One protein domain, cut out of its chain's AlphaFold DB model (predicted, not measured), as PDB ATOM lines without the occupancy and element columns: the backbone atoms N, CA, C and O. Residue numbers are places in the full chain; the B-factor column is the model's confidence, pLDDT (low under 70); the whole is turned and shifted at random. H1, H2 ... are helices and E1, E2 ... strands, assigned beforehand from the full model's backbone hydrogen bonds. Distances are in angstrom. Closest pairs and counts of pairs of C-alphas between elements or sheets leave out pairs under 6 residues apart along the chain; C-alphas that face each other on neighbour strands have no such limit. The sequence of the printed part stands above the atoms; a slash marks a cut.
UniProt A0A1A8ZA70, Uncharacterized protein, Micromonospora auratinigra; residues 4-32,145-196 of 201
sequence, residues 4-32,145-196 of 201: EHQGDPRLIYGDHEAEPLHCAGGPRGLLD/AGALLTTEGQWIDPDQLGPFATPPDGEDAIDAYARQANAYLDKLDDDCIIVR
ATOM      1  N   GLU A   4      -8.118  -7.775 -18.598       91.44
ATOM      2  CA  GLU A   4      -7.812  -9.164 -18.253       91.44
ATOM      3  C   GLU A   4      -8.960  -9.912 -17.554       91.44
ATOM      4  O   GLU A   4      -8.914 -11.135 -17.438       91.44
ATOM      5  N   HIS A   5      -9.993  -9.198 -17.098       90.94
ATOM      6  CA  HIS A   5     -11.156  -9.767 -16.412       90.94
ATOM      7  C   HIS A   5     -12.415  -9.791 -17.280       90.94
ATOM      8  O   HIS A   5     -13.505 -10.078 -16.786       90.94
ATOM      9  N   GLN A   6     -12.290  -9.511 -18.578       87.81
ATOM     10  CA  GLN A   6     -13.415  -9.583 -19.499       87.81
ATOM     11  C   GLN A   6     -14.059 -10.979 -19.483       87.81
ATOM     12  O   GLN A   6     -13.398 -11.988 -19.724       87.81
ATOM     13  N   GLY A   7     -15.368 -11.026 -19.219       85.62
ATOM     14  CA  GLY A   7     -16.125 -12.276 -19.127       85.62
ATOM     15  C   GLY A   7     -16.047 -12.985 -17.769       85.62
ATOM     16  O   GLY A   7     -16.584 -14.085 -17.652       85.62
ATOM     17  N   ASP A   8     -15.423 -12.390 -16.741       91.75
ATOM     18  CA  ASP A   8     -15.494 -12.932 -15.377       91.75
ATOM     19  C   ASP A   8     -16.966 -12.967 -14.908       91.75
ATOM     20  O   ASP A   8     -17.655 -11.944 -14.977       91.75
ATOM     21  N   PRO A   9     -17.473 -14.122 -14.432       91.62
ATOM     22  CA  PRO A   9     -18.882 -14.289 -14.074       91.62
ATOM     23  C   PRO A   9     -19.305 -13.497 -12.829       91.62
ATOM     24  O   PRO A   9     -20.493 -13.438 -12.524       91.62
ATOM     25  N   ARG A  10     -18.357 -12.919 -12.080       93.06
ATOM     26  CA  ARG A  10     -18.638 -12.068 -10.914       93.06
ATOM     27  C   ARG A  10     -18.902 -10.612 -11.293       93.06
ATOM     28  O   ARG A  10     -19.292  -9.828 -10.431       93.06
ATOM     29  N   LEU A  11     -18.654 -10.232 -12.545       92.94
ATOM     30  CA  LEU A  11     -18.966  -8.901 -13.046       92.94
ATOM     31  C   LEU A  11     -20.466  -8.769 -13.302       92.94
ATOM     32  O   LEU A  11     -21.113  -9.676 -13.820       92.94
ATOM     33  N   ILE A  12     -21.002  -7.606 -12.955       90.06
ATOM     34  CA  ILE A  12     -22.398  -7.249 -13.181       90.06
ATOM     35  C   ILE A  12     -22.420  -6.344 -14.403       90.06
ATOM     36  O   ILE A  12     -21.801  -5.280 -14.394       90.06
ATOM     37  N   TYR A  13     -23.128  -6.748 -15.449       86.50
ATOM     38  CA  TYR A  13     -23.324  -5.938 -16.646       86.50
ATOM     39  C   TYR A  13     -24.675  -5.220 -16.551       86.50
ATOM     40  O   TYR A  13     -25.635  -5.762 -16.009       86.50
ATOM     41  N   GLY A  14     -24.714  -3.962 -16.987       72.75
ATOM     42  CA  GLY A  14     -25.964  -3.212 -17.129       72.75
ATOM     43  C   GLY A  14     -26.486  -3.303 -18.560       72.75
ATOM     44  O   GLY A  14     -25.880  -3.965 -19.396       72.75
ATOM     45  N   ASP A  15     -27.533  -2.543 -18.877       69.00
ATOM     46  CA  ASP A  15     -28.172  -2.529 -20.208       69.00
ATOM     47  C   ASP A  15     -27.234  -2.113 -21.364       69.00
ATOM     48  O   ASP A  15     -27.552  -2.286 -22.539       69.00
ATOM     49  N   HIS A  16     -26.052  -1.579 -21.043       61.97
ATOM     50  CA  HIS A  16     -24.994  -1.223 -21.988       61.97
ATOM     51  C   HIS A  16     -24.001  -2.372 -22.251       61.97
ATOM     52  O   HIS A  16     -22.817  -2.116 -22.460       61.97
ATOM     53  N   GLU A  17     -24.456  -3.633 -22.282       57.16
ATOM     54  CA  GLU A  17     -23.615  -4.815 -22.582       57.16
ATOM     55  C   GLU A  17     -22.805  -4.684 -23.889       57.16
ATOM     56  O   GLU A  17     -21.793  -5.358 -24.076       57.16
ATOM     57  N   ALA A  18     -23.239  -3.807 -24.798       56.28
ATOM     58  CA  ALA A  18     -22.594  -3.555 -26.080       56.28
ATOM     59  C   ALA A  18     -21.283  -2.747 -25.994       56.28
ATOM     60  O   ALA A  18     -20.533  -2.735 -26.971       56.28
ATOM     61  N   GLU A  19     -20.989  -2.070 -24.878       67.94
ATOM     62  CA  GLU A  19     -19.743  -1.310 -24.729       67.94
ATOM     63  C   GLU A  19     -18.605  -2.210 -24.211       67.94
ATOM     64  O   GLU A  19     -18.680  -2.731 -23.093       67.94
ATOM     65  N   PRO A  20     -17.512  -2.397 -24.982       73.62
ATOM     66  CA  PRO A  20     -16.370  -3.177 -24.524       73.62
ATOM     67  C   PRO A  20     -15.832  -2.644 -23.194       73.62
ATOM     68  O   PRO A  20     -15.649  -1.440 -23.029       73.62
ATOM     69  N   LEU A  21     -15.535  -3.555 -22.262       80.62
ATOM     70  CA  LEU A  21     -15.005  -3.240 -20.926       80.62
ATOM     71  C   LEU A  21     -15.971  -2.480 -19.996       80.62
ATOM     72  O   LEU A  21     -15.572  -2.102 -18.888       80.62
ATOM     73  N   HIS A  22     -17.235  -2.314 -20.390       83.25
ATOM     74  CA  HIS A  22     -18.266  -1.719 -19.548       83.25
ATOM     75  C   HIS A  22     -18.900  -2.759 -18.615       83.25
ATOM     76  O   HIS A  22     -19.204  -3.878 -19.017       83.25
ATOM     77  N   CYS A  23     -19.116  -2.382 -17.356       88.25
ATOM     78  CA  CYS A  23     -19.835  -3.174 -16.361       88.25
ATOM     79  C   CYS A  23     -20.527  -2.224 -15.372       88.25
ATOM     80  O   CYS A  23     -19.996  -1.160 -15.054       88.25
ATOM     81  N   ALA A  24     -21.692  -2.613 -14.863       88.69
ATOM     82  CA  ALA A  24     -22.439  -1.882 -13.840       88.69
ATOM     83  C   ALA A  24     -21.956  -2.179 -12.408       88.69
ATOM     84  O   ALA A  24     -22.347  -1.489 -11.467       88.69
ATOM     85  N   GLY A  25     -21.111  -3.194 -12.223       92.25
ATOM     86  CA  GLY A  25     -20.573  -3.540 -10.915       92.25
ATOM     87  C   GLY A  25     -19.722  -4.804 -10.912       92.25
ATOM     88  O   GLY A  25     -19.451  -5.402 -11.953       92.25
ATOM     89  N   GLY A  26     -19.308  -5.209  -9.719       95.06
ATOM     90  CA  GLY A  26     -18.499  -6.394  -9.460       95.06
ATOM     91  C   GLY A  26     -17.546  -6.185  -8.281       95.06
ATOM     92  O   GLY A  26     -17.550  -5.115  -7.667       95.06
ATOM     93  N   PRO A  27     -16.721  -7.194  -7.955       97.00
ATOM     94  CA  PRO A  27     -15.666  -7.062  -6.956       97.00
ATOM     95  C   PRO A  27     -14.698  -5.921  -7.300       97.00
ATOM     96  O   PRO A  27     -14.245  -5.822  -8.445       97.00
ATOM     97  N   ARG A  28     -14.348  -5.089  -6.314       95.88
ATOM     98  CA  ARG A  28     -13.479  -3.906  -6.452       95.88
ATOM     99  C   ARG A  28     -12.167  -4.192  -7.184       95.88
ATOM    100  O   ARG A  28     -11.730  -3.357  -7.980       95.88
ATOM    101  N   GLY A  29     -11.565  -5.358  -6.955       95.44
ATOM    102  CA  GLY A  29     -10.310  -5.775  -7.581       95.44
ATOM    103  C   GLY A  29     -10.424  -6.033  -9.088       95.44
ATOM    104  O   GLY A  29      -9.436  -5.897  -9.806       95.44
ATOM    105  N   LEU A  30     -11.627  -6.342  -9.594       95.81
ATOM    106  CA  LEU A  30     -11.876  -6.552 -11.028       95.81
ATOM    107  C   LEU A  30     -12.184  -5.248 -11.781       95.81
ATOM    108  O   LEU A  30     -12.129  -5.192 -13.016       95.81
ATOM    109  N   LEU A  31     -12.532  -4.194 -11.045       94.81
ATOM    110  CA  LEU A  31     -12.854  -2.888 -11.599       94.81
ATOM    111  C   LEU A  31     -11.575  -2.085 -11.876       94.81
ATOM    112  O   LEU A  31     -10.537  -2.250 -11.229       94.81
ATOM    113  N   ASP A  32     -11.664  -1.199 -12.866       94.56
ATOM    114  CA  ASP A  32     -10.583  -0.286 -13.240       94.56
ATOM    115  C   ASP A  32     -11.070   1.152 -13.070       94.56
ATOM    116  O   ASP A  32     -11.630   1.760 -13.989       94.56
ATOM    117  N   ALA A 145     -21.937   7.985  -8.285       83.12
ATOM    118  CA  ALA A 145     -23.290   8.366  -8.679       83.12
ATOM    119  C   ALA A 145     -23.779   9.532  -7.797       83.12
ATOM    120  O   ALA A 145     -22.994  10.135  -7.079       83.12
ATOM    121  N   GLY A 146     -25.072   9.860  -7.824       84.88
ATOM    122  CA  GLY A 146     -25.621  10.935  -6.982       84.88
ATOM    123  C   GLY A 146     -25.645  10.635  -5.475       84.88
ATOM    124  O   GLY A 146     -25.883  11.542  -4.690       84.88
ATOM    125  N   ALA A 147     -25.426   9.380  -5.076       88.75
ATOM    126  CA  ALA A 147     -25.373   8.946  -3.684       88.75
ATOM    127  C   ALA A 147     -24.556   7.649  -3.558       88.75
ATOM    128  O   ALA A 147     -24.398   6.898  -4.526       88.75
ATOM    129  N   LEU A 148     -24.047   7.378  -2.357       91.62
ATOM    130  CA  LEU A 148     -23.299   6.174  -2.001       91.62
ATOM    131  C   LEU A 148     -23.869   5.561  -0.714       91.62
ATOM    132  O   LEU A 148     -23.966   6.241   0.304       91.62
ATOM    133  N   LEU A 149     -24.186   4.266  -0.751       92.00
ATOM    134  CA  LEU A 149     -24.472   3.465   0.439       92.00
ATOM    135  C   LEU A 149     -23.225   2.653   0.805       92.00
ATOM    136  O   LEU A 149     -22.757   1.835   0.014       92.00
ATOM    137  N   THR A 150     -22.682   2.898   1.993       92.94
ATOM    138  CA  THR A 150     -21.479   2.227   2.514       92.94
ATOM    139  C   THR A 150     -21.777   0.813   3.034       92.94
ATOM    140  O   THR A 150     -22.925   0.474   3.335       92.94
ATOM    141  N   THR A 151     -20.739  -0.009   3.204       94.25
ATOM    142  CA  THR A 151     -20.792  -1.326   3.864       94.25
ATOM    143  C   THR A 151     -21.280  -1.247   5.308       94.25
ATOM    144  O   THR A 151     -21.857  -2.205   5.817       94.25
ATOM    145  N   GLU A 152     -21.123  -0.091   5.952       92.31
ATOM    146  CA  GLU A 152     -21.631   0.201   7.294       92.31
ATOM    147  C   GLU A 152     -23.124   0.586   7.291       92.31
ATOM    148  O   GLU A 152     -23.695   0.859   8.349       92.31
ATOM    149  N   GLY A 153     -23.769   0.625   6.121       90.38
ATOM    150  CA  GLY A 153     -25.175   0.998   5.966       90.38
ATOM    151  C   GLY A 153     -25.435   2.504   6.047       90.38
ATOM    152  O   GLY A 153     -26.574   2.916   6.259       90.38
ATOM    153  N   GLN A 154     -24.400   3.334   5.898       89.19
ATOM    154  CA  GLN A 154     -24.522   4.794   5.893       89.19
ATOM    155  C   GLN A 154     -24.737   5.312   4.473       89.19
ATOM    156  O   GLN A 154     -23.973   4.956   3.572       89.19
ATOM    157  N   TRP A 155     -25.737   6.177   4.307       88.38
ATOM    158  CA  TRP A 155     -25.932   6.975   3.101       88.38
ATOM    159  C   TRP A 155     -25.033   8.207   3.135       88.38
ATOM    160  O   TRP A 155     -24.904   8.857   4.172       88.38
ATOM    161  N   ILE A 156     -24.407   8.494   1.999       87.50
ATOM    162  CA  ILE A 156     -23.632   9.704   1.759       87.50
ATOM    163  C   ILE A 156     -24.110  10.282   0.428       87.50
ATOM    164  O   ILE A 156     -24.132   9.570  -0.579       87.50
ATOM    165  N   ASP A 157     -24.483  11.555   0.427       87.62
ATOM    166  CA  ASP A 157     -24.896  12.323  -0.750       87.62
ATOM    167  C   ASP A 157     -24.546  13.817  -0.539       87.62
ATOM    168  O   ASP A 157     -24.040  14.169   0.534       87.62
ATOM    169  N   PRO A 158     -24.743  14.706  -1.534       81.31
ATOM    170  CA  PRO A 158     -24.442  16.131  -1.377       81.31
ATOM    171  C   PRO A 158     -25.235  16.854  -0.273       81.31
ATOM    172  O   PRO A 158     -24.750  17.848   0.259       81.31
ATOM    173  N   ASP A 159     -26.426  16.378   0.099       76.88
ATOM    174  CA  ASP A 159     -27.255  16.971   1.161       76.88
ATOM    175  C   ASP A 159     -26.954  16.354   2.543       76.88
ATOM    176  O   ASP A 159     -27.203  16.967   3.586       76.88
ATOM    177  N   GLN A 160     -26.410  15.135   2.565       70.50
ATOM    178  CA  GLN A 160     -26.073  14.344   3.745       70.50
ATOM    179  C   GLN A 160     -24.614  13.888   3.680       70.50
ATOM    180  O   GLN A 160     -24.296  12.730   3.392       70.50
ATOM    181  N   LEU A 161     -23.702  14.807   4.002       63.88
ATOM    182  CA  LEU A 161     -22.293  14.469   4.179       63.88
ATOM    183  C   LEU A 161     -22.143  13.521   5.381       63.88
ATOM    184  O   LEU A 161     -22.638  13.790   6.478       63.88
ATOM    185  N   GLY A 162     -21.487  12.378   5.167       58.03
ATOM    186  CA  GLY A 162     -21.349  11.328   6.178       58.03
ATOM    187  C   GLY A 162     -20.535  11.781   7.405       58.03
ATOM    188  O   GLY A 162     -19.871  12.818   7.365       58.03
ATOM    189  N   PRO A 163     -20.474  10.975   8.484       50.16
ATOM    190  CA  PRO A 163     -19.920  11.368   9.793       50.16
ATOM    191  C   PRO A 163     -18.407  11.672   9.822       50.16
ATOM    192  O   PRO A 163     -17.852  11.929  10.889       50.16
ATOM    193  N   PHE A 164     -17.730  11.652   8.672       48.91
ATOM    194  CA  PHE A 164     -16.291  11.855   8.529       48.91
ATOM    195  C   PHE A 164     -15.898  13.127   7.760       48.91
ATOM    196  O   PHE A 164     -14.738  13.238   7.364       48.91
ATOM    197  N   ALA A 165     -16.797  14.099   7.552       53.91
ATOM    198  CA  ALA A 165     -16.410  15.340   6.883       53.91
ATOM    199  C   ALA A 165     -17.191  16.573   7.352       53.91
ATOM    200  O   ALA A 165     -18.393  16.700   7.148       53.91
ATOM    201  N   THR A 166     -16.462  17.540   7.900       59.94
ATOM    202  CA  THR A 166     -16.749  18.948   7.621       59.94
ATOM    203  C   THR A 166     -16.057  19.254   6.288       59.94
ATOM    204  O   THR A 166     -14.882  18.886   6.158       59.94
ATOM    205  N   PRO A 167     -16.733  19.854   5.291       62.94
ATOM    206  CA  PRO A 167     -16.045  20.392   4.121       62.94
ATOM    207  C   PRO A 167     -14.882  21.284   4.588       62.94
ATOM    208  O   PRO A 167     -15.057  22.017   5.567       62.94
ATOM    209  N   PRO A 168     -13.692  21.232   3.965       66.94
ATOM    210  CA  PRO A 168     -12.697  22.281   4.120       66.94
ATOM    211  C   PRO A 168     -13.352  23.642   3.882       66.94
ATOM    212  O   PRO A 168     -14.276  23.754   3.075       66.94
ATOM    213  N   ASP A 169     -12.875  24.674   4.576       68.94
ATOM    214  CA  ASP A 169     -13.436  26.019   4.450       68.94
ATOM    215  C   ASP A 169     -13.509  26.445   2.973       68.94
ATOM    216  O   ASP A 169     -12.486  26.583   2.299       68.94
ATOM    217  N   GLY A 170     -14.734  26.654   2.477       68.06
ATOM    218  CA  GLY A 170     -15.004  27.092   1.107       68.06
ATOM    219  C   GLY A 170     -15.233  25.990   0.064       68.06
ATOM    220  O   GLY A 170     -15.503  26.346  -1.079       68.06
ATOM    221  N   GLU A 171     -15.163  24.699   0.415       79.88
ATOM    222  CA  GLU A 171     -15.590  23.600  -0.475       79.88
ATOM    223  C   GLU A 171     -17.123  23.495  -0.472       79.88
ATOM    224  O   GLU A 171     -17.754  23.529   0.593       79.88
ATOM    225  N   ASP A 172     -17.734  23.379  -1.653       81.81
ATOM    226  CA  ASP A 172     -19.170  23.137  -1.737       81.81
ATOM    227  C   ASP A 172     -19.522  21.675  -1.395       81.81
ATOM    228  O   ASP A 172     -18.671  20.784  -1.337       81.81
ATOM    229  N   ALA A 173     -20.797  21.418  -1.101       81.00
ATOM    230  CA  ALA A 173     -21.226  20.104  -0.630       81.00
ATOM    231  C   ALA A 173     -21.151  19.009  -1.715       81.00
ATOM    232  O   ALA A 173     -21.007  17.828  -1.395       81.00
ATOM    233  N   ILE A 174     -21.215  19.391  -2.993       83.69
ATOM    234  CA  ILE A 174     -21.157  18.485  -4.145       83.69
ATOM    235  C   ILE A 174     -19.719  17.979  -4.317       83.69
ATOM    236  O   ILE A 174     -19.498  16.768  -4.426       83.69
ATOM    237  N   ASP A 175     -18.746  18.883  -4.251       84.94
ATOM    238  CA  ASP A 175     -17.319  18.570  -4.312       84.94
ATOM    239  C   ASP A 175     -16.878  17.748  -3.095       84.94
ATOM    240  O   ASP A 175     -16.201  16.719  -3.231       84.94
ATOM    241  N   ALA A 176     -17.351  18.135  -1.904       84.88
ATOM    242  CA  ALA A 176     -17.105  17.400  -0.668       84.88
ATOM    243  C   ALA A 176     -17.609  15.951  -0.756       84.88
ATOM    244  O   ALA A 176     -16.894  15.017  -0.369       84.88
ATOM    245  N   TYR A 177     -18.814  15.753  -1.305       88.56
ATOM    246  CA  TYR A 177     -19.376  14.429  -1.546       88.56
ATOM    247  C   TYR A 177     -18.500  13.612  -2.503       88.56
ATOM    248  O   TYR A 177     -18.090  12.500  -2.154       88.56
ATOM    249  N   ALA A 178     -18.177  14.149  -3.685       90.19
ATOM    250  CA  ALA A 178     -17.414  13.421  -4.696       90.19
ATOM    251  C   ALA A 178     -16.047  12.982  -4.147       90.19
ATOM    252  O   ALA A 178     -15.645  11.820  -4.296       90.19
ATOM    253  N   ARG A 179     -15.359  13.872  -3.423       88.69
ATOM    254  CA  ARG A 179     -14.088  13.574  -2.751       88.69
ATOM    255  C   ARG A 179     -14.237  12.469  -1.703       88.69
ATOM    256  O   ARG A 179     -13.428  11.539  -1.676       88.69
ATOM    257  N   GLN A 180     -15.256  12.547  -0.847       87.50
ATOM    258  CA  GLN A 180     -15.494  11.557   0.208       87.50
ATOM    259  C   GLN A 180     -15.838  10.180  -0.368       87.50
ATOM    260  O   GLN A 180     -15.271   9.174   0.065       87.50
ATOM    261  N   ALA A 181     -16.731  10.134  -1.353       91.75
ATOM    262  CA  ALA A 181     -17.154   8.897  -1.988       91.75
ATOM    263  C   ALA A 181     -15.981   8.209  -2.705       91.75
ATOM    264  O   ALA A 181     -15.767   7.016  -2.500       91.75
ATOM    265  N   ASN A 182     -15.151   8.950  -3.450       93.62
ATOM    266  CA  ASN A 182     -13.935   8.388  -4.050       93.62
ATOM    267  C   ASN A 182     -12.970   7.835  -2.989       93.62
ATOM    268  O   ASN A 182     -12.519   6.698  -3.101       93.62
ATOM    269  N   ALA A 183     -12.701   8.601  -1.926       92.44
ATOM    270  CA  ALA A 183     -11.790   8.177  -0.863       92.44
ATOM    271  C   ALA A 183     -12.271   6.924  -0.114       92.44
ATOM    272  O   ALA A 183     -11.448   6.148   0.374       92.44
ATOM    273  N   TYR A 184     -13.585   6.736   0.005       93.88
ATOM    274  CA  TYR A 184     -14.178   5.523   0.558       93.88
ATOM    275  C   TYR A 184     -14.016   4.339  -0.403       93.88
ATOM    276  O   TYR A 184     -13.476   3.302  -0.023       93.88
ATOM    277  N   LEU A 185     -14.418   4.518  -1.664       94.19
ATOM    278  CA  LEU A 185     -14.370   3.491  -2.707       94.19
ATOM    279  C   LEU A 185     -12.948   2.972  -2.990       94.19
ATOM    280  O   LEU A 185     -12.770   1.802  -3.336       94.19
ATOM    281  N   ASP A 186     -11.932   3.821  -2.834       93.81
ATOM    282  CA  ASP A 186     -10.524   3.450  -3.011       93.81
ATOM    283  C   ASP A 186      -9.929   2.671  -1.826       93.81
ATOM    284  O   ASP A 186      -8.853   2.094  -1.963       93.81
ATOM    285  N   LYS A 187     -10.620   2.621  -0.680       94.75
ATOM    286  CA  LYS A 187     -10.200   1.866   0.516       94.75
ATOM    287  C   LYS A 187     -10.905   0.522   0.678       94.75
ATOM    288  O   LYS A 187     -10.577  -0.203   1.612       94.75
ATOM    289  N   LEU A 188     -11.883   0.222  -0.173       96.19
ATOM    290  CA  LEU A 188     -12.605  -1.046  -0.131       96.19
ATOM    291  C   LEU A 188     -11.676  -2.214  -0.473       96.19
ATOM    292  O   LEU A 188     -10.837  -2.100  -1.368       96.19
ATOM    293  N   ASP A 189     -11.875  -3.339   0.212       96.69
ATOM    294  CA  ASP A 189     -11.173  -4.588  -0.082       96.69
ATOM    295  C   ASP A 189     -11.478  -5.072  -1.508       96.69
ATOM    296  O   ASP A 189     -12.566  -4.843  -2.045       96.69
ATOM    297  N   ASP A 190     -10.527  -5.774  -2.132       96.31
ATOM    298  CA  ASP A 190     -10.629  -6.220  -3.530       96.31
ATOM    299  C   ASP A 190     -11.835  -7.141  -3.801       96.31
ATOM    300  O   ASP A 190     -12.323  -7.215  -4.934       96.31
ATOM    301  N   ASP A 191     -12.324  -7.848  -2.785       96.12
ATOM    302  CA  ASP A 191     -13.490  -8.727  -2.857       96.12
ATOM    303  C   ASP A 191     -14.818  -8.015  -2.551       96.12
ATOM    304  O   ASP A 191     -15.883  -8.588  -2.802       96.12
ATOM    305  N   CYS A 192     -14.777  -6.759  -2.091       97.12
ATOM    306  CA  CYS A 192     -15.967  -5.953  -1.861       97.12
ATOM    307  C   CYS A 192     -16.738  -5.762  -3.171       97.12
ATOM    308  O   CYS A 192     -16.199  -5.273  -4.169       97.12
ATOM    309  N   ILE A 193     -18.010  -6.158  -3.178       95.06
ATOM    310  CA  ILE A 193     -18.870  -6.043  -4.356       95.06
ATOM    311  C   ILE A 193     -19.442  -4.633  -4.416       95.06
ATOM    312  O   ILE A 193     -20.176  -4.205  -3.528       95.06
ATOM    313  N   ILE A 194     -19.158  -3.945  -5.515       94.62
ATOM    314  CA  ILE A 194     -19.675  -2.611  -5.801       94.62
ATOM    315  C   ILE A 194     -20.739  -2.742  -6.880       94.62
ATOM    316  O   ILE A 194     -20.510  -3.381  -7.908       94.62
ATOM    317  N   VAL A 195     -21.902  -2.135  -6.659       91.00
ATOM    318  CA  VAL A 195     -23.023  -2.178  -7.603       91.00
ATOM    319  C   VAL A 195     -23.544  -0.772  -7.828       91.00
ATOM    320  O   VAL A 195     -23.889  -0.070  -6.879       91.00
ATOM    321  N   ARG A 196     -23.641  -0.367  -9.094       88.69
ATOM    322  CA  ARG A 196     -24.348   0.850  -9.471       88.69
ATOM    323  C   ARG A 196     -25.843   0.561  -9.553       88.69
ATOM    324  O   ARG A 196     -26.273  -0.280 -10.336       88.69
TER     325      ARG A 196
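Overview. This is residues 4 to 32 and 145 to 196 of the 201 residues of an uncharacterized protein of Micromonospora auratinigra (UniProt A0A1A8ZA70). There is little regular structure here: a small ladder of two strands, E1 and E2, with the loops of residues 4 to 24 toward one end, and one helix, H1, with the loops of residues 145 to 172 toward the other. The printed part has 81 residues, with named elements in the order E1, H1, E2; its class is mixed, with 19 residues in named elements. It is loose, radius of gyration of the C-alphas 14.7 A, and elongated, spanning 45 by 24 by 20 A.

Arrangement. E1, residues 25 to 27, and E2, residues 193 to 195, are antiparallel neighbours at 173 degrees; N 26 and O 194 are 2.8 A apart, within hydrogen-bond range. In H1, residues 173 to 185, every O i to N i+4 pair is within range. Residues 148 to 149 pair briefly with 155 to 156, antiparallel.

Along the chain. E1 begins at C-alpha 25 (-20.573, -3.540, -10.915). H1 is 18.1 A long. E2 ends at C-alpha 195 (-23.023, -2.178, -7.603).

Size, cuts and confidence. Residues 33 to 144 are cut out, leaving 16.0 A between C-alphas 32 and 145. The link H1 to E2 is short. Residues 15 to 19 and 161 to 170 have pLDDT under 70.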